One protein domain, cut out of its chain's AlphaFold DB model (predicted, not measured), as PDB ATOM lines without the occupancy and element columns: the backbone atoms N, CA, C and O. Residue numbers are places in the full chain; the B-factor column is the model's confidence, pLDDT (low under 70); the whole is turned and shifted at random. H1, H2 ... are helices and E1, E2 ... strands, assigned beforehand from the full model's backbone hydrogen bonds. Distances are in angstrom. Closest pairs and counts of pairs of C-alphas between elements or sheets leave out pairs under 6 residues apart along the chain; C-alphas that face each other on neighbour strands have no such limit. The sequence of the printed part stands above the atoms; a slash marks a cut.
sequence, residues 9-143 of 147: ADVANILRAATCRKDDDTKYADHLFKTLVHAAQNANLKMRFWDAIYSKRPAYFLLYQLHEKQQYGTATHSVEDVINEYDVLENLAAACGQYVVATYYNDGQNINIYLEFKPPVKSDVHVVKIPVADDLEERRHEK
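Overview. This is residues 9 to 143 of the 147 residues of an uncharacterized protein of viral metagenome (UniProt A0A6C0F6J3). A strongly twisted three-stranded wall, E1, E5 and E4, has H2 and H5 side by side over one face and its other face bare; H3 sits at one end of it, while H4 and the small hairpin E2 and E3 sit at the other. Residues 121 to 127 and 129 to 143, the latter including H6, stick out as a tail, and H1 is at the margin near H4. The printed part has 135 residues with six named helices and five named strands, in the order H1 H2 H3 E1 E2 E3 H4 H5 E4 E5 H6, a mixed class of helices and strands. The larger sheet runs E1 E5 E4, antiparallel, as does the pair E2 and E3. The whole is loose, with a radius of gyration of the C-alphas of 19.3 A, and elongated, spanning 63 by 34 by 33 A.

Arrangement. Start at residues 9 to 18, helix H1, which is close but not clearly touching H4, residues 79 to 85: the closest C-alphas, of Arg 16 and Glu 85, are 6.9 A apart. Go on to H2, residues 23 to 42, which with H3, residues 45 to 54, and H5, residues 88 to 96, is on the sheet of E1, residues 60 to 67, E5, residues 110 to 117, and E4, residues 100 to 106: two layers, helices on one face of a sheet. H2 lies over E1, its closest C-alphas there being those of Ala 40 and Leu 63, 6.7 A apart. H3 lies over E5 at a height over the sheet of 9.1 A, with Phe 49 and Phe 117 as closest C-alphas, 6.6 A apart. Look across E1 and E5 for N 63 and O 113, 2.8 A apart and within hydrogen-bond range. E1 runs on into E2, residues 69 to 72, at 69 degrees; E2 forms a hairpin with E3, residues 75 to 78, where N 77 and O 70 are 2.9 A apart. H4 only grazes the larger sheet with its residues 79 to 83, and H2 touches it with residues 25 to 29 alone, about perpendicular at 74 degrees, the C-alphas of Ala 29 and Val 82 being closest at 6.1 A. H5 touches H2, the closest C-alphas being those of Phe 33 and Val 88 at 5.9 A, at a shallow tilt of 33 degrees, only just short of steep. H5 lies over E4, slantwise at 35 degrees on the local plane, at a height of 7.0 A, with Ala 93 and Val 101 closest at 5.3 A between C-alphas. In the hairpin E4 and E5, find N 103 and O 114, 3.0 A apart. H6, residues 134 to 141, is apart from H5. Every O i to N i+4 pair is within hydrogen-bond range in H1, H2, H3, H4 and H5; in H6 it is 1 of 4, with 2 of 5 O i to N i+3 pairs.

Along the chain. Find C-alpha 9 at (245.006, 281.134, 231.253), where H1 begins, 14.3 A long. H2 runs from C-alpha 23 at (256.968, 297.437, 223.605) for 29.1 A, and H3 for 14.0 A. E1 measures 20.9 A, E2 9.8 A, E3 10.0 A, H4 10.0 A, H5 12.3 A, E4 20.2 A and E5 22.8 A. H6, 11.6 A, ends at C-alpha 141, (257.064, 283.652, 279.404).

Size, cuts and confidence. The two C-alphas farthest apart, of Thr 74 and His 141, are 63.3 A apart. Without the stretches that stand free, the body of 113 residues spans 47 by 31 by 23 A. The printed part has no cut; the link E5 to H6, 16 residues, is long, and the other links are tight. The mean pLDDT of the printed part is 82.4, and it is under 70 at residues 12 to 13, 15 to 21 and 122 to 143.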
ATOM      1  N   ALA A   9     243.627 280.658 231.198       71.31
ATOM      2  CA  ALA A   9     245.006 281.134 231.253       71.31
ATOM      3  C   ALA A   9     245.791 280.781 229.977       71.31
ATOM      4  O   ALA A   9     246.556 281.604 229.474       71.31
ATOM      5  N   ASP A  10     245.571 279.590 229.408       77.19
ATOM      6  CA  ASP A  10     246.204 279.189 228.145       77.19
ATOM      7  C   ASP A  10     245.702 280.041 226.975       77.19
ATOM      8  O   ASP A  10     246.495 280.489 226.150       77.19
ATOM      9  N   VAL A  11     244.396 280.325 226.929       77.06
ATOM     10  CA  VAL A  11     243.799 281.193 225.901       77.06
ATOM     11  C   VAL A  11     244.357 282.615 225.996       77.06
ATOM     12  O   VAL A  11     244.772 283.165 224.978       77.06
ATOM     13  N   ALA A  12     244.442 283.189 227.200       67.56
ATOM     14  CA  ALA A  12     245.029 284.513 227.410       67.56
ATOM     15  C   ALA A  12     246.504 284.562 226.971       67.56
ATOM     16  O   ALA A  12     246.922 285.488 226.276       67.56
ATOM     17  N   ASN A  13     247.285 283.527 227.299       66.44
ATOM     18  CA  ASN A  13     248.685 283.422 226.887       66.44
ATOM     19  C   ASN A  13     248.856 283.294 225.366       66.44
ATOM     20  O   ASN A  13     249.758 283.914 224.803       66.44
ATOM     21  N   ILE A  14     248.001 282.523 224.691       75.19
ATOM     22  CA  ILE A  14     248.023 282.385 223.226       75.19
ATOM     23  C   ILE A  14     247.663 283.713 222.558       75.19
ATOM     24  O   ILE A  14     248.345 284.124 221.621       75.19
ATOM     25  N   LEU A  15     246.636 284.409 223.055       67.50
ATOM     26  CA  LEU A  15     246.241 285.720 222.536       67.50
ATOM     27  C   LEU A  15     247.372 286.746 222.702       67.50
ATOM     28  O   LEU A  15     247.724 287.401 221.726       67.50
ATOM     29  N   ARG A  16     248.029 286.780 223.869       62.56
ATOM     30  CA  ARG A  16     249.232 287.599 224.131       62.56
ATOM     31  C   ARG A  16     250.438 287.264 223.259       62.56
ATOM     32  O   ARG A  16     251.314 288.103 223.064       62.56
ATOM     33  N   ALA A  17     250.564 286.011 222.830       63.69
ATOM     34  CA  ALA A  17     251.629 285.591 221.924       63.69
ATOM     35  C   ALA A  17     251.306 285.952 220.464       63.69
ATOM     36  O   ALA A  17     252.224 286.124 219.662       63.69
ATOM     37  N   ALA A  18     250.018 286.056 220.123       64.69
ATOM     38  CA  ALA A  18     249.533 286.377 218.786       64.69
ATOM     39  C   ALA A  18     249.477 287.889 218.509       64.69
ATOM     40  O   ALA A  18     249.645 288.302 217.358       64.69
ATOM     41  N   THR A  19     249.279 288.730 219.527       60.00
ATOM     42  CA  THR A  19     249.433 290.179 219.392       60.00
ATOM     43  C   THR A  19     250.919 290.521 219.280       60.00
ATOM     44  O   THR A  19     251.722 290.259 220.173       60.00
ATOM     45  N   CYS A  20     251.327 291.075 218.130       54.28
ATOM     46  CA  CYS A  20     252.666 291.635 217.950       54.28
ATOM     47  C   CYS A  20     252.919 292.651 219.067       54.28
ATOM     48  O   CYS A  20     252.366 293.751 219.029       54.28
ATOM     49  N   ARG A  21     253.733 292.264 220.056       56.28
ATOM     50  CA  ARG A  21     254.076 293.085 221.217       56.28
ATOM     51  C   ARG A  21     254.604 294.431 220.742       56.28
ATOM     52  O   ARG A  21     255.725 294.523 220.245       56.28
ATOM     53  N   LYS A  22     253.805 295.483 220.897       70.88
ATOM     54  CA  LYS A  22     254.332 296.841 220.891       70.88
ATOM     55  C   LYS A  22     254.932 297.043 222.273       70.88
ATOM     56  O   LYS A  22     254.210 297.066 223.265       70.88
ATOM     57  N   ASP A  23     256.251 297.170 222.350       76.88
ATOM     58  CA  ASP A  23     256.968 297.437 223.605       76.88
ATOM     59  C   ASP A  23     256.404 298.648 224.373       76.88
ATOM     60  O   ASP A  23     256.609 298.777 225.576       76.88
ATOM     61  N   ASP A  24     255.676 299.536 223.700       82.12
ATOM     62  CA  ASP A  24     255.032 300.686 224.326       82.12
ATOM     63  C   ASP A  24     253.736 300.325 225.070       82.12
ATOM     64  O   ASP A  24     253.491 300.891 226.134       82.12
ATOM     65  N   ASP A  25     252.960 299.338 224.604       85.44
ATOM     66  CA  ASP A  25     251.741 298.884 225.294       85.44
ATOM     67  C   ASP A  25     252.091 298.182 226.615       85.44
ATOM     68  O   ASP A  25     251.463 298.434 227.642       85.44
ATOM     69  N   THR A  26     253.161 297.376 226.630       88.00
ATOM     70  CA  THR A  26     253.653 296.728 227.864       88.00
ATOM     71  C   THR A  26     254.168 297.746 228.885       88.00
ATOM     72  O   THR A  26     253.862 297.639 230.074       88.00
ATOM     73  N   LYS A  27     254.915 298.768 228.444       90.56
ATOM     74  CA  LYS A  27     255.370 299.864 229.321       90.56
ATOM     75  C   LYS A  27     254.199 300.668 229.868       90.56
ATOM     76  O   LYS A  27     254.222 301.049 231.038       90.56
ATOM     77  N   TYR A  28     253.200 300.945 229.034       93.12
ATOM     78  CA  TYR A  28     252.012 301.658 229.473       93.12
ATOM     79  C   TYR A  28     251.189 300.821 230.462       93.12
ATOM     80  O   TYR A  28     250.761 301.355 231.482       93.12
ATOM     81  N   ALA A  29     251.058 299.507 230.250       93.44
ATOM     82  CA  ALA A  29     250.421 298.598 231.204       93.44
ATOM     83  C   ALA A  29     251.111 298.616 232.582       93.44
ATOM     84  O   ALA A  29     250.439 298.736 233.607       93.44
ATOM     85  N   ASP A  30     252.447 298.561 232.620       93.94
ATOM     86  CA  ASP A  30     253.224 298.657 233.867       93.94
ATOM     87  C   ASP A  30     253.056 300.027 234.546       93.94
ATOM     88  O   ASP A  30     252.864 300.119 235.763       93.94
ATOM     89  N   HIS A  31     253.064 301.108 233.763       95.19
ATOM     90  CA  HIS A  31     252.788 302.452 234.266       95.19
ATOM     91  C   HIS A  31     251.383 302.559 234.878       95.19
ATOM     92  O   HIS A  31     251.218 303.094 235.981       95.19
ATOM     93  N   LEU A  32     250.377 302.023 234.187       95.94
ATOM     94  CA  LEU A  32     248.993 302.006 234.637       95.94
ATOM     95  C   LEU A  32     248.851 301.214 235.941       95.94
ATOM     96  O   LEU A  32     248.294 301.723 236.915       95.94
ATOM     97  N   PHE A  33     249.423 300.011 236.000       97.19
ATOM     98  CA  PHE A  33     249.442 299.183 237.203       97.19
ATOM     99  C   PHE A  33     250.055 299.925 238.399       97.19
ATOM    100  O   PHE A  33     249.427 300.027 239.454       97.19
ATOM    101  N   LYS A  34     251.243 300.521 238.232       97.06
ATOM    102  CA  LYS A  34     251.910 301.299 239.292       97.06
ATOM    103  C   LYS A  34     251.062 302.473 239.772       97.06
ATOM    104  O   LYS A  34     250.989 302.725 240.975       97.06
ATOM    105  N   THR A  35     250.397 303.164 238.850       96.69
ATOM    106  CA  THR A  35     249.507 304.288 239.166       96.69
ATOM    107  C   THR A  35     248.327 303.834 240.024       96.69
ATOM    108  O   THR A  35     248.029 304.454 241.047       96.69
ATOM    109  N   LEU A  36     247.695 302.715 239.662       97.31
ATOM    110  CA  LEU A  36     246.569 302.157 240.410       97.31
ATOM    111  C   LEU A  36     246.991 301.621 241.784       97.31
ATOM    112  O   LEU A  36     246.297 301.861 242.770       97.31
ATOM    113  N   VAL A  37     248.151 300.965 241.885       96.44
ATOM    114  CA  VAL A  37     248.710 300.519 243.172       96.44
ATOM    115  C   VAL A  37     248.987 301.710 244.086       96.44
ATOM    116  O   VAL A  37     248.634 301.681 245.265       96.44
ATOM    117  N   HIS A  38     249.563 302.788 243.555       96.44
ATOM    118  CA  HIS A  38     249.797 304.000 244.332       96.44
ATOM    119  C   HIS A  38     248.478 304.633 244.811       96.44
ATOM    120  O   HIS A  38     248.361 305.029 245.972       96.44
ATOM    121  N   ALA A  39     247.445 304.673 243.962       96.25
ATOM    122  CA  ALA A  39     246.113 305.115 244.375       96.25
ATOM    123  C   ALA A  39     245.541 304.234 245.502       96.25
ATOM    124  O   ALA A  39     245.010 304.751 246.485       96.25
ATOM    125  N   ALA A  40     245.702 302.913 245.400       94.81
ATOM    126  CA  ALA A  40     245.244 301.954 246.399       94.81
ATOM    127  C   ALA A  40     245.948 302.141 247.752       94.81
ATOM    128  O   ALA A  40     245.291 302.158 248.794       94.81
ATOM    129  N   GLN A  41     247.262 302.371 247.742       93.50
ATOM    130  CA  GLN A  41     248.041 302.673 248.947       93.50
ATOM    131  C   GLN A  41     247.533 303.941 249.648       93.50
ATOM    132  O   GLN A  41     247.363 303.951 250.869       93.50
ATOM    133  N   ASN A  42     247.202 304.977 248.876       94.69
ATOM    134  CA  ASN A  42     246.684 306.240 249.403       94.69
ATOM    135  C   ASN A  42     245.218 306.159 249.867       94.69
ATOM    136  O   ASN A  42     244.765 307.002 250.641       94.69
ATOM    137  N   ALA A  43     244.465 305.141 249.442       91.81
ATOM    138  CA  ALA A  43     243.046 304.996 249.764       91.81
ATOM    139  C   ALA A  43     242.765 304.429 251.171       91.81
ATOM    140  O   ALA A  43     241.602 304.380 251.576       91.81
ATOM    141  N   ASN A  44     243.790 304.007 251.927       89.81
ATOM    142  CA  ASN A  44     243.653 303.367 253.244       89.81
ATOM    143  C   ASN A  44     242.630 302.207 253.235       89.81
ATOM    144  O   ASN A  44     241.670 302.170 254.015       89.81
ATOM    145  N   LEU A  45     242.839 301.260 252.310       92.31
ATOM    146  CA  LEU A  45     241.915 300.158 252.005       92.31
ATOM    147  C   LEU A  45     241.423 299.417 253.248       92.31
ATOM    148  O   LEU A  45     240.230 299.167 253.393       92.31
ATOM    149  N   LYS A  46     242.339 299.108 254.172       92.00
ATOM    150  CA  LYS A  46     242.035 298.359 255.394       92.00
ATOM    151  C   LYS A  46     240.943 299.038 256.218       92.00
ATOM    152  O   LYS A  46     240.003 298.374 256.640       92.00
ATOM    153  N   MET A  47     241.062 300.347 256.435       92.69
ATOM    154  CA  MET A  47     240.085 301.103 257.216       92.69
ATOM    155  C   MET A  47     238.743 301.199 256.486       92.69
ATOM    156  O   MET A  47     237.705 300.993 257.106       92.69
ATOM    157  N   ARG A  48     238.762 301.443 255.168       93.38
ATOM    158  CA  ARG A  48     237.542 301.524 254.350       93.38
ATOM    159  C   ARG A  48     236.762 300.214 254.331       93.38
ATOM    160  O   ARG A  48     235.555 300.216 254.544       93.38
ATOM    161  N   PHE A  49     237.447 299.096 254.098       94.25
ATOM    162  CA  PHE A  49     236.812 297.781 254.110       94.25
ATOM    163  C   PHE A  49     236.291 297.428 255.499       94.25
ATOM    164  O   PHE A  49     235.176 296.926 255.618       94.25
ATOM    165  N   TRP A  50     237.052 297.736 256.553       93.75
ATOM    166  CA  TRP A  50     236.606 297.502 257.924       93.75
ATOM    167  C   TRP A  50     235.323 298.277 258.253       93.75
ATOM    168  O   TRP A  50     234.365 297.679 258.741       93.75
ATOM    169  N   ASP A  51     235.270 299.569 257.919       94.31
ATOM    170  CA  ASP A  51     234.091 300.412 258.139       94.31
ATOM    171  C   ASP A  51     232.869 299.928 257.344       94.31
ATOM    172  O   ASP A  51     231.771 299.816 257.895       94.31
ATOM    173  N   ALA A  52     233.055 299.560 256.072       93.06
ATOM    174  CA  ALA A  52     231.977 299.041 255.232       93.06
ATOM    175  C   ALA A  52     231.383 297.741 255.795       93.06
ATOM    176  O   ALA A  52     230.161 297.626 255.925       93.06
ATOM    177  N   ILE A  53     232.236 296.791 256.193       91.56
ATOM    178  CA  ILE A  53     231.807 295.516 256.779       91.56
ATOM    179  C   ILE A  53     231.106 295.740 258.122       91.56
ATOM    180  O   ILE A  53     230.022 295.194 258.342       91.56
ATOM    181  N   TYR A  54     231.676 296.570 259.001       92.69
ATOM    182  CA  TYR A  54     231.074 296.896 260.296       92.69
ATOM    183  C   TYR A  54     229.696 297.555 260.129       92.69
ATOM    184  O   TYR A  54     228.729 297.186 260.798       92.69
ATOM    185  N   SER A  55     229.585 298.463 259.160       93.75
ATOM    186  CA  SER A  55     228.353 299.175 258.819       93.75
ATOM    187  C   SER A  55     227.357 298.351 257.993       93.75
ATOM    188  O   SER A  55     226.303 298.875 257.627       93.75
ATOM    189  N   LYS A  56     227.659 297.080 257.681       91.25
ATOM    190  CA  LYS A  56     226.848 296.197 256.821       91.25
ATOM    191  C   LYS A  56     226.532 296.811 255.448       91.25
ATOM    192  O   LYS A  56     225.436 296.635 254.917       91.25
ATOM    193  N   ARG A  57     227.487 297.549 254.881       91.69
ATOM    194  CA  ARG A  57     227.416 298.122 253.531       91.69
ATOM    195  C   ARG A  57     228.296 297.317 252.572       91.69
ATOM    196  O   ARG A  57     229.225 296.648 253.024       91.69
ATOM    197  N   PRO A  58     228.045 297.392 251.255       88.88
ATOM    198  CA  PRO A  58     228.961 296.828 250.273       88.88
ATOM    199  C   PRO A  58     230.367 297.409 250.456       88.88
ATOM    200  O   PRO A  58     230.538 298.629 250.482       88.88
ATOM    201  N   ALA A  59     231.377 296.546 250.560       93.69
ATOM    202  CA  ALA A  59     232.783 296.939 250.625       93.69
ATOM    203  C   ALA A  59     233.339 297.207 249.216       93.69
ATOM    204  O   ALA A  59     234.392 296.694 248.853       93.69
ATOM    205  N   TYR A  60     232.588 297.985 248.433       94.25
ATOM    206  CA  TYR A  60     232.820 298.311 247.030       94.25
ATOM    207  C   TYR A  60     232.944 299.824 246.882       94.25
ATOM    208  O   TYR A  60     232.062 300.560 247.329       94.25
ATOM    209  N   PHE A  61     234.026 300.307 246.274       95.25
ATOM    210  CA  PHE A  61     234.210 301.742 246.072       95.25
ATOM    211  C   PHE A  61     235.059 302.055 244.837       95.25
ATOM    212  O   PHE A  61     235.874 301.242 244.398       95.25
ATOM    213  N   LEU A  62     234.861 303.257 244.291       96.56
ATOM    214  CA  LEU A  62     235.651 303.795 243.184       96.56
ATOM    215  C   LEU A  62     237.064 304.124 243.673       96.56
ATOM    216  O   LEU A  62     237.240 304.981 244.543       96.56
ATOM    217  N   LEU A  63     238.061 303.451 243.111       97.00
ATOM    218  CA  LEU A  63     239.466 303.690 243.405       97.00
ATOM    219  C   LEU A  63     240.020 304.849 242.572       97.00
ATOM    220  O   LEU A  63     240.670 305.741 243.113       97.00
ATOM    221  N   TYR A  64     239.813 304.790 241.257       96.94
ATOM    222  CA  TYR A  64     240.451 305.695 240.308       96.94
ATOM    223  C   TYR A  64     239.612 305.836 239.037       96.94
ATOM    224  O   TYR A  64     238.926 304.896 238.640       96.94
ATOM    225  N   GLN A  65     239.691 306.994 238.388       96.81
ATOM    226  CA  GLN A  65     238.998 307.285 237.135       96.81
ATOM    227  C   GLN A  65     240.031 307.675 236.079       96.81
ATOM    228  O   GLN A  65     240.848 308.570 236.296       96.81
ATOM    229  N   LEU A  66     240.015 306.972 234.951       95.19
ATOM    230  CA  LEU A  66     240.930 307.167 233.827       95.19
ATOM    231  C   LEU A  66     240.124 307.617 232.619       95.19
ATOM    232  O   LEU A  66     239.011 307.147 232.430       95.19
ATOM    233  N   HIS A  67     240.687 308.460 231.762       94.69
ATOM    234  CA  HIS A  67     240.088 308.684 230.448       94.69
ATOM    235  C   HIS A  67     240.227 307.430 229.581       94.69
ATOM    236  O   HIS A  67     241.250 306.757 229.650       94.69
ATOM    237  N   GLU A  68     239.225 307.144 228.746       90.31
ATOM    238  CA  GLU A  68     239.201 305.969 227.856       90.31
ATOM    239  C   GLU A  68     240.435 305.891 226.942       90.31
ATOM    240  O   GLU A  68     240.949 304.808 226.657       90.31
ATOM    241  N   LYS A  69     240.942 307.055 226.523       91.56
ATOM    242  CA  LYS A  69     242.168 307.186 225.737       91.56
ATOM    243  C   LYS A  69     243.165 308.064 226.466       91.56
ATOM    244  O   LYS A  69     242.858 309.205 226.812       91.56
ATOM    245  N   GLN A  70     244.374 307.551 226.653       89.06
ATOM    246  CA  GLN A  70     245.467 308.292 227.275       89.06
ATOM    247  C   GLN A  70     246.694 308.298 226.372       89.06
ATOM    248  O   GLN A  70     246.972 307.339 225.650       89.06
ATOM    249  N   GLN A  71     247.424 309.410 226.407       86.38
ATOM    250  CA  GLN A  71     248.722 309.507 225.757       86.38
ATOM    251  C   GLN A  71     249.806 309.020 226.711       86.38
ATOM    252  O   GLN A  71     249.873 309.463 227.858       86.38
ATOM    253  N   TYR A  72     250.670 308.139 226.219       83.06
ATOM    254  CA  TYR A  72     251.876 307.715 226.916       83.06
ATOM    255  C   TYR A  72     253.040 307.683 225.927       83.06
ATOM    256  O   TYR A  72     252.969 307.068 224.863       83.06
ATOM    257  N   GLY A  73     254.111 308.415 226.245       83.12
ATOM    258  CA  GLY A  73     255.167 308.689 225.273       83.12
ATOM    259  C   GLY A  73     254.607 309.414 224.044       83.12
ATOM    260  O   GLY A  73     254.039 310.496 224.164       83.12
ATOM    261  N   THR A  74     254.773 308.820 222.864       80.38
ATOM    262  CA  THR A  74     254.279 309.360 221.584       80.38
ATOM    263  C   THR A  74     253.005 308.674 221.083       80.38
ATOM    264  O   THR A  74     252.478 309.063 220.040       80.38
ATOM    265  N   ALA A  75     252.502 307.663 221.798       82.44
ATOM    266  CA  ALA A  75     251.366 306.852 221.383       82.44
ATOM    267  C   ALA A  75     250.099 307.193 222.178       82.44
ATOM    268  O   ALA A  75     250.142 307.672 223.312       82.44
ATOM    269  N   THR A  76     248.946 306.962 221.549       86.88
ATOM    270  CA  THR A  76     247.639 307.014 222.213       86.88
ATOM    271  C   THR A  76     247.150 305.590 222.405       86.88
ATOM    272  O   THR A  76     247.039 304.848 221.430       86.88
ATOM    273  N   HIS A  77     246.848 305.233 223.648       87.56
ATOM    274  CA  HIS A  77     246.423 303.893 224.031       87.56
ATOM    275  C   HIS A  77     244.944 303.888 224.407       87.56
ATOM    276  O   HIS A  77     244.449 304.832 225.029       87.56
ATOM    277  N   SER A  78     244.257 302.810 224.034       91.44
ATOM    278  CA  SER A  78     242.959 302.444 224.595       91.44
ATOM    279  C   SER A  78     243.201 301.813 225.962       91.44
ATOM    280  O   SER A  78     243.886 300.795 226.068       91.44
ATOM    281  N   VAL A  79     242.695 302.445 227.019       91.94
ATOM    282  CA  VAL A  79     242.927 301.982 228.394       91.94
ATOM    283  C   VAL A  79     242.262 300.631 228.635       91.94
ATOM    284  O   VAL A  79     242.836 299.775 229.300       91.94
ATOM    285  N   GLU A  80     241.075 300.423 228.066       92.06
ATOM    286  CA  GLU A  80     240.320 299.177 228.189       92.06
ATOM    287  C   GLU A  80     241.054 297.996 227.540       92.06
ATOM    288  O   GLU A  80     241.214 296.953 228.174       92.06
ATOM    289  N   ASP A  81     241.585 298.184 226.328       89.44
ATOM    290  CA  ASP A  81     242.350 297.141 225.634       89.44
ATOM    291  C   ASP A  81     243.588 296.747 226.442       89.44
ATOM    292  O   ASP A  81     243.842 295.566 226.662       89.44
ATOM    293  N   VAL A  82     244.312 297.737 226.973       91.56
ATOM    294  CA  VAL A  82     245.509 297.503 227.788       91.56
ATOM    295  C   VAL A  82     245.158 296.821 229.112       91.56
ATOM    296  O   VAL A  82     245.861 295.910 229.544       91.56
ATOM    297  N   ILE A  83     244.058 297.214 229.759       92.88
ATOM    298  CA  ILE A  83     243.583 296.554 230.979       92.88
ATOM    299  C   ILE A  83     243.310 295.069 230.729       92.88
ATOM    300  O   ILE A  83     243.760 294.235 231.520       92.88
ATOM    301  N   ASN A  84     242.585 294.759 229.652       90.00
ATOM    302  CA  ASN A  84     242.148 293.405 229.335       90.00
ATOM    303  C   ASN A  84     243.305 292.536 228.818       90.00
ATOM    304  O   ASN A  84     243.444 291.391 229.232       90.00
ATOM    305  N   GLU A  85     244.160 293.064 227.940       87.69
ATOM    306  CA  GLU A  85     245.263 292.305 227.343       87.69
ATOM    307  C   GLU A  85     246.387 292.021 228.352       87.69
ATOM    308  O   GLU A  85     247.020 290.960 228.317       87.69
ATOM    309  N   TYR A  86     246.627 292.934 229.297       88.88
ATOM    310  CA  TYR A  86     247.732 292.846 230.260       88.88
ATOM    311  C   TYR A  86     247.296 292.463 231.688       88.88
ATOM    312  O   TYR A  86     248.086 292.603 232.621       88.88
ATOM    313  N   ASP A  87     246.074 291.935 231.862       90.88
ATOM    314  CA  ASP A  87     245.504 291.493 233.152       90.88
ATOM    315  C   ASP A  87     245.726 292.517 234.284       90.88
ATOM    316  O   ASP A  87     246.005 292.173 235.437       90.88
ATOM    317  N   VAL A  88     245.654 293.816 233.965       94.88
ATOM    318  CA  VAL A  88     246.093 294.887 234.880       94.88
ATOM    319  C   VAL A  88     245.300 294.852 236.189       94.88
ATOM    320  O   VAL A  88     245.854 295.078 237.266       94.88
ATOM    321  N   LEU A  89     244.007 294.530 236.112       95.88
ATOM    322  CA  LEU A  89     243.129 294.473 237.279       95.88
ATOM    323  C   LEU A  89     243.333 293.230 238.134       95.88
ATOM    324  O   LEU A  89     243.251 293.331 239.355       95.88
ATOM    325  N   GLU A  90     243.637 292.082 237.534       93.50
ATOM    326  CA  GLU A  90     243.963 290.878 238.299       93.50
ATOM    327  C   GLU A  90     245.254 291.096 239.096       93.50
ATOM    328  O   GLU A  90     245.298 290.854 240.305       93.50
ATOM    329  N   ASN A  91     246.263 291.687 238.451       94.25
ATOM    330  CA  ASN A  91     247.511 292.072 239.102       94.25
ATOM    331  C   ASN A  91     247.282 293.108 240.216       94.25
ATOM    332  O   ASN A  91     247.851 292.989 241.304       94.25
ATOM    333  N   LEU A  92     246.425 294.112 239.985       96.88
ATOM    334  CA  LEU A  92     246.051 295.103 241.000       96.88
ATOM    335  C   LEU A  92     245.373 294.449 242.208       96.88
ATOM    336  O   LEU A  92     245.730 294.751 243.347       96.88
ATOM    337  N   ALA A  93     244.405 293.564 241.971       94.69
ATOM    338  CA  ALA A  93     243.691 292.849 243.019       94.69
ATOM    339  C   ALA A  93     244.658 292.015 243.871       94.69
ATOM    340  O   ALA A  93     244.669 292.151 245.096       94.69
ATOM    341  N   ALA A  94     245.542 291.250 243.224       93.12
ATOM    342  CA  ALA A  94     246.577 290.469 243.894       93.12
ATOM    343  C   ALA A  94     247.517 291.345 244.743       93.12
ATOM    344  O   ALA A  94     247.852 290.975 245.871       93.12
ATOM    345  N   ALA A  95     247.895 292.528 244.247       94.12
ATOM    346  CA  ALA A  95     248.723 293.482 244.985       94.12
ATOM    347  C   ALA A  95     247.997 294.120 246.187       94.12
ATOM    348  O   ALA A  95     248.634 294.454 247.186       94.12
ATOM    349  N   CYS A  96     246.674 294.288 246.110       93.56
ATOM    350  CA  CYS A  96     245.865 294.850 247.195       93.56
ATOM    351  C   CYS A  96     245.587 293.846 248.325       93.56
ATOM    352  O   CYS A  96     245.361 294.262 249.464       93.56
ATOM    353  N   GLY A  97     245.619 292.544 248.032       91.06
ATOM    354  CA  GLY A  97     245.551 291.474 249.024       91.06
ATOM    355  C   GLY A  97     244.534 290.384 248.698       91.06
ATOM    356  O   GLY A  97     243.819 290.420 247.701       91.06
ATOM    357  N   GLN A  98     244.462 289.384 249.577       89.12
ATOM    358  CA  GLN A  98     243.510 288.284 249.436       89.12
ATOM    359  C   GLN A  98     242.069 288.786 249.524       89.12
ATOM    360  O   GLN A  98     241.772 289.704 250.292       89.12
ATOM    361  N   TYR A  99     241.174 288.137 248.774       91.94
ATOM    362  CA  TYR A  99     239.738 288.444 248.748       91.94
ATOM    363  C   TYR A  99     239.390 289.850 248.237       91.94
ATOM    364  O   TYR A  99     238.240 290.280 248.338       91.94
ATOM    365  N   VAL A 100     240.364 290.563 247.671       94.44
ATOM    366  CA  VAL A 100     240.126 291.800 246.938       94.44
ATOM    367  C   VAL A 100     239.863 291.450 245.480       94.44
ATOM    368  O   VAL A 100     240.563 290.631 244.892       94.44
ATOM    369  N   VAL A 101     238.844 292.069 244.900       95.31
ATOM    370  CA  VAL A 101     238.518 291.970 243.479       95.31
ATOM    371  C   VAL A 101     238.564 293.369 242.886       95.31
ATOM    372  O   VAL A 101     238.022 294.309 243.466       95.31
ATOM    373  N   ALA A 102     239.203 293.504 241.728       97.12
ATOM    374  CA  ALA A 102     239.201 294.732 240.952       97.12
ATOM    375  C   ALA A 102     238.285 294.569 239.737       97.12
ATOM    376  O   ALA A 102     238.308 293.542 239.061       97.12
ATOM    377  N   THR A 103     237.466 295.580 239.469       96.81
ATOM    378  CA  THR A 103     236.569 295.626 238.304       96.81
ATOM    379  C   THR A 103     236.619 297.012 237.684       96.81
ATOM    380  O   THR A 103     237.035 297.967 238.344       96.81
ATOM    381  N   TYR A 104     236.197 297.140 236.430       96.88
ATOM    382  CA  TYR A 104     236.009 298.444 235.810       96.88
ATOM    383  C   TYR A 104     234.620 298.593 235.209       96.88
ATOM    384  O   TYR A 104     233.951 297.610 234.889       96.88
ATOM    385  N   TYR A 105     234.209 299.845 235.058       95.75
ATOM    386  CA  TYR A 105     233.034 300.244 234.300       95.75
ATOM    387  C   TYR A 105     233.416 301.377 233.345       95.75
ATOM    388  O   TYR A 105     233.952 302.397 233.788       95.75
ATOM    389  N   ASN A 106     233.148 301.193 232.053       93.75
ATOM    390  CA  ASN A 106     233.322 302.222 231.032       93.75
ATOM    391  C   ASN A 106     232.009 303.011 230.887       93.75
ATOM    392  O   ASN A 106     230.972 302.431 230.565       93.75
ATOM    393  N   ASP A 107     232.046 304.321 231.147       92.56
ATOM    394  CA  ASP A 107     230.893 305.223 230.980       92.56
ATOM    395  C   ASP A 107     230.836 305.900 229.592       92.56
ATOM    396  O   ASP A 107     229.976 306.747 229.343       92.56
ATOM    397  N   GLY A 108     231.735 305.514 228.682       88.69
ATOM    398  CA  GLY A 108     231.889 306.052 227.330       88.69
ATOM    399  C   GLY A 108     232.899 307.199 227.226       88.69
ATOM    400  O   GLY A 108     233.302 307.554 226.122       88.69
ATOM    401  N   GLN A 109     233.326 307.780 228.350       90.69
ATOM    402  CA  GLN A 109     234.399 308.778 228.396       90.69
ATOM    403  C   GLN A 109     235.537 308.341 229.320       90.69
ATOM    404  O   GLN A 109     236.708 308.670 229.087       90.69
ATOM    405  N   ASN A 110     235.197 307.617 230.381       95.00
ATOM    406  CA  ASN A 110     236.111 307.217 231.424       95.00
ATOM    407  C   ASN A 110     235.981 305.735 231.753       95.00
ATOM    408  O   ASN A 110     234.891 305.167 231.827       95.00
ATOM    409  N   ILE A 111     237.132 305.153 232.061       95.88
ATOM    410  CA  ILE A 111     237.261 303.855 232.693       95.88
ATOM    411  C   ILE A 111     237.332 304.079 234.203       95.88
ATOM    412  O   ILE A 111     238.313 304.604 234.740       95.88
ATOM    413  N   ASN A 112     236.266 303.690 234.894       97.50
ATOM    414  CA  ASN A 112     236.128 303.804 236.339       97.50
ATOM    415  C   ASN A 112     236.580 302.497 236.995       97.50
ATOM    416  O   ASN A 112     235.934 301.468 236.808       97.50
ATOM    417  N   ILE A 113     237.676 302.531 237.754       97.62
ATOM    418  CA  ILE A 113     238.259 301.360 238.420       97.62
ATOM    419  C   ILE A 113     237.727 301.253 239.841       97.62
ATOM    420  O   ILE A 113     237.887 302.173 240.644       97.62
ATOM    421  N   TYR A 114     237.160 300.103 240.176       97.75
ATOM    422  CA  TYR A 114     236.593 299.815 241.484       97.75
ATOM    423  C   TYR A 114     237.331 298.679 242.177       97.75
ATOM    424  O   TYR A 114     237.769 297.721 241.537       97.75
ATOM    425  N   LEU A 115     237.399 298.768 243.503       97.31
ATOM    426  CA  LEU A 115     237.847 297.681 244.363       97.31
ATOM    427  C   LEU A 115     236.697 297.195 245.235       97.31
ATOM    428  O   LEU A 115     235.948 297.993 245.802       97.31
ATOM    429  N   GLU A 116     236.609 295.878 245.372       96.25
ATOM    430  CA  GLU A 116     235.668 295.193 246.243       96.25
ATOM    431  C   GLU A 116     236.407 294.257 247.192       96.25
ATOM    432  O   GLU A 116     237.251 293.480 246.754       96.25
ATOM    433  N   PHE A 117     236.055 294.269 248.476       95.19
ATOM    434  CA  PHE A 117     236.431 293.189 249.385       95.19
ATOM    435  C   PHE A 117     235.300 292.161 249.468       95.19
ATOM    436  O   PHE A 117     234.232 292.448 250.013       95.19
ATOM    437  N   LYS A 118     235.541 290.954 248.945       91.12
ATOM    438  CA  LYS A 118     234.598 289.830 248.961       91.12
ATOM    439  C   LYS A 118     235.010 288.819 250.028       91.12
ATOM    440  O   LYS A 118     235.808 287.935 249.724       91.12
ATOM    441  N   PRO A 119     234.499 288.921 251.269       85.00
ATOM    442  CA  PRO A 119     234.905 288.015 252.335       85.00
ATOM    443  C   PRO A 119     234.659 286.551 251.932       85.00
ATOM    444  O   PRO A 119     233.676 286.273 251.237       85.00
ATOM    445  N   PRO A 120     235.509 285.608 252.383       83.75
ATOM    446  CA  PRO A 120     235.306 284.196 252.101       83.75
ATOM    447  C   PRO A 120     233.925 283.758 252.587       83.75
ATOM    448  O   PRO A 120     233.519 284.038 253.721       83.75
ATOM    449  N   VAL A 121     233.200 283.040 251.733       76.69
ATOM    450  CA  VAL A 121     231.984 282.346 252.154       76.69
ATOM    451  C   VAL A 121     232.417 281.258 253.140       76.69
ATOM    452  O   VAL A 121     233.469 280.650 252.968       76.69
ATOM    453  N   LYS A 122     231.636 281.015 254.202       57.72
ATOM    454  CA  LYS A 122     231.993 280.120 255.329       57.72
ATOM    455  C   LYS A 122     232.460 278.701 254.934       57.72
ATOM    456  O   LYS A 122     232.996 277.994 255.779       57.72
ATOM    457  N   SER A 123     232.276 278.289 253.683       52.50
ATOM    458  CA  SER A 123     232.788 277.051 253.089       52.50
ATOM    459  C   SER A 123     234.300 277.039 252.782       52.50
ATOM    460  O   SER A 123     234.850 275.952 252.658       52.50
ATOM    461  N   ASP A 124     234.989 278.189 252.737       47.53
ATOM    462  CA  ASP A 124     236.434 278.297 252.414       47.53
ATOM    463  C   ASP A 124     237.343 278.514 253.645       47.53
ATOM    464  O   ASP A 124     238.529 278.834 253.535       47.53
ATOM    465  N   VAL A 125     236.808 278.333 254.857       45.75
ATOM    466  CA  VAL A 125     237.483 278.670 256.132       45.75
ATOM    467  C   VAL A 125     238.667 277.740 256.465       45.75
ATOM    468  O   VAL A 125     239.373 277.955 257.446       45.75
ATOM    469  N   HIS A 126     238.982 276.753 255.626       45.44
ATOM    470  CA  HIS A 126     240.146 275.887 255.834       45.44
ATOM    471  C   HIS A 126     241.508 276.519 255.480       45.44
ATOM    472  O   HIS A 126     242.530 275.885 255.733       45.44
ATOM    473  N   VAL A 127     241.567 277.747 254.942       46.28
ATOM    474  CA  VAL A 127     242.842 278.344 254.471       46.28
ATOM    475  C   VAL A 127     243.277 279.604 255.228       46.28
ATOM    476  O   VAL A 127     244.436 280.006 255.128       46.28
ATOM    477  N   VAL A 128     242.439 280.194 256.085       45.00
ATOM    478  CA  VAL A 128     242.929 281.251 256.983       45.00
ATOM    479  C   VAL A 128     243.515 280.585 258.223       45.00
ATOM    480  O   VAL A 128     242.833 280.402 259.229       45.00
ATOM    481  N   LYS A 129     244.806 280.232 258.168       41.28
ATOM    482  CA  LYS A 129     245.613 280.098 259.387       41.28
ATOM    483  C   LYS A 129     245.685 281.485 260.024       41.28
ATOM    484  O   LYS A 129     246.641 282.225 259.823       41.28
ATOM    485  N   ILE A 130     244.641 281.857 260.759       47.81
ATOM    486  CA  ILE A 130     244.771 282.857 261.809       47.81
ATOM    487  C   ILE A 130     245.875 282.281 262.700       47.81
ATOM    488  O   ILE A 130     245.704 281.143 263.146       47.81
ATOM    489  N   PRO A 131     247.026 282.952 262.897       41.09
ATOM    490  CA  PRO A 131     247.944 282.524 263.936       41.09
ATOM    491  C   PRO A 131     247.129 282.540 265.226       41.09
ATOM    492  O   PRO A 131     246.696 283.594 265.696       41.09
ATOM    493  N   VAL A 132     246.794 281.339 265.694       43.25
ATOM    494  CA  VAL A 132     246.104 281.131 266.955       43.25
ATOM    495  C   VAL A 132     246.965 281.822 268.003       43.25
ATOM    496  O   VAL A 132     248.191 281.731 267.969       43.25
ATOM    497  N   ALA A 133     246.313 282.570 268.884       49.41
ATOM    498  CA  ALA A 133     246.929 283.432 269.885       49.41
ATOM    499  C   ALA A 133     247.843 282.707 270.902       49.41
ATOM    500  O   ALA A 133     248.352 283.361 271.807       49.41
ATOM    501  N   ASP A 134     248.093 281.406 270.736       45.47
ATOM    502  CA  ASP A 134     249.005 280.611 271.564       45.47
ATOM    503  C   ASP A 134     250.473 281.065 271.431       45.47
ATOM    504  O   ASP A 134     251.232 280.982 272.390       45.47
ATOM    505  N   ASP A 135     250.862 281.670 270.302       47.16
ATOM    506  CA  ASP A 135     252.247 282.126 270.056       47.16
ATOM    507  C   ASP A 135     252.585 283.477 270.747       47.16
ATOM    508  O   ASP A 135     253.722 283.960 270.743       47.16
ATOM    509  N   LEU A 136     251.587 284.142 271.352       49.09
ATOM    510  CA  LEU A 136     251.779 285.386 272.114       49.09
ATOM    511  C   LEU A 136     251.988 285.150 273.615       49.09
ATOM    512  O   LEU A 136     252.630 285.986 274.261       49.09
ATOM    513  N   GLU A 137     251.478 284.051 274.174       51.53
ATOM    514  CA  GLU A 137     251.726 283.701 275.579       51.53
ATOM    515  C   GLU A 137     253.125 283.103 275.770       51.53
ATOM    516  O   GLU A 137     253.815 283.462 276.729       51.53
ATOM    517  N   GLU A 138     253.612 282.308 274.813       47.84
ATOM    518  CA  GLU A 138     254.948 281.699 274.883       47.84
ATOM    519  C   GLU A 138     256.062 282.769 274.859       47.84
ATOM    520  O   GLU A 138     256.975 282.761 275.688       47.84
ATOM    521  N   ARG A 139     255.902 283.823 274.043       51.12
ATOM    522  CA  ARG A 139     256.825 284.979 274.015       51.12
ATOM    523  C   ARG A 139     256.772 285.882 275.252       51.12
ATOM    524  O   ARG A 139     257.704 286.661 275.469       51.12
ATOM    525  N   ARG A 140     255.703 285.839 276.060       51.06
ATOM    526  CA  ARG A 140     255.667 286.555 277.352       51.06
ATOM    527  C   ARG A 140     256.409 285.795 278.438       51.06
ATOM    528  O   ARG A 140     257.030 286.440 279.282       51.06
ATOM    529  N   HIS A 141     256.386 284.466 278.401       48.84
ATOM    530  CA  HIS A 141     257.064 283.652 279.404       48.84
ATOM    531  C   HIS A 141     258.589 283.650 279.250       48.84
ATOM    532  O   HIS A 141     259.280 283.708 280.265       48.84
ATOM    533  N   GLU A 142     259.128 283.722 278.028       52.28
ATOM    534  CA  GLU A 142     260.587 283.792 277.814       52.28
ATOM    535  C   GLU A 142     261.232 285.088 278.338       52.28
ATOM    536  O   GLU A 142     262.399 285.094 278.726       52.28
ATOM    537  N   LYS A 143     260.479 286.195 278.424       53.69
ATOM    538  CA  LYS A 143     260.984 287.448 279.019       53.69
ATOM    539  C   LYS A 143     260.946 287.469 280.549       53.69
ATOM    540  O   LYS A 143     261.543 288.367 281.137       53.69
TER     541      LYS A 143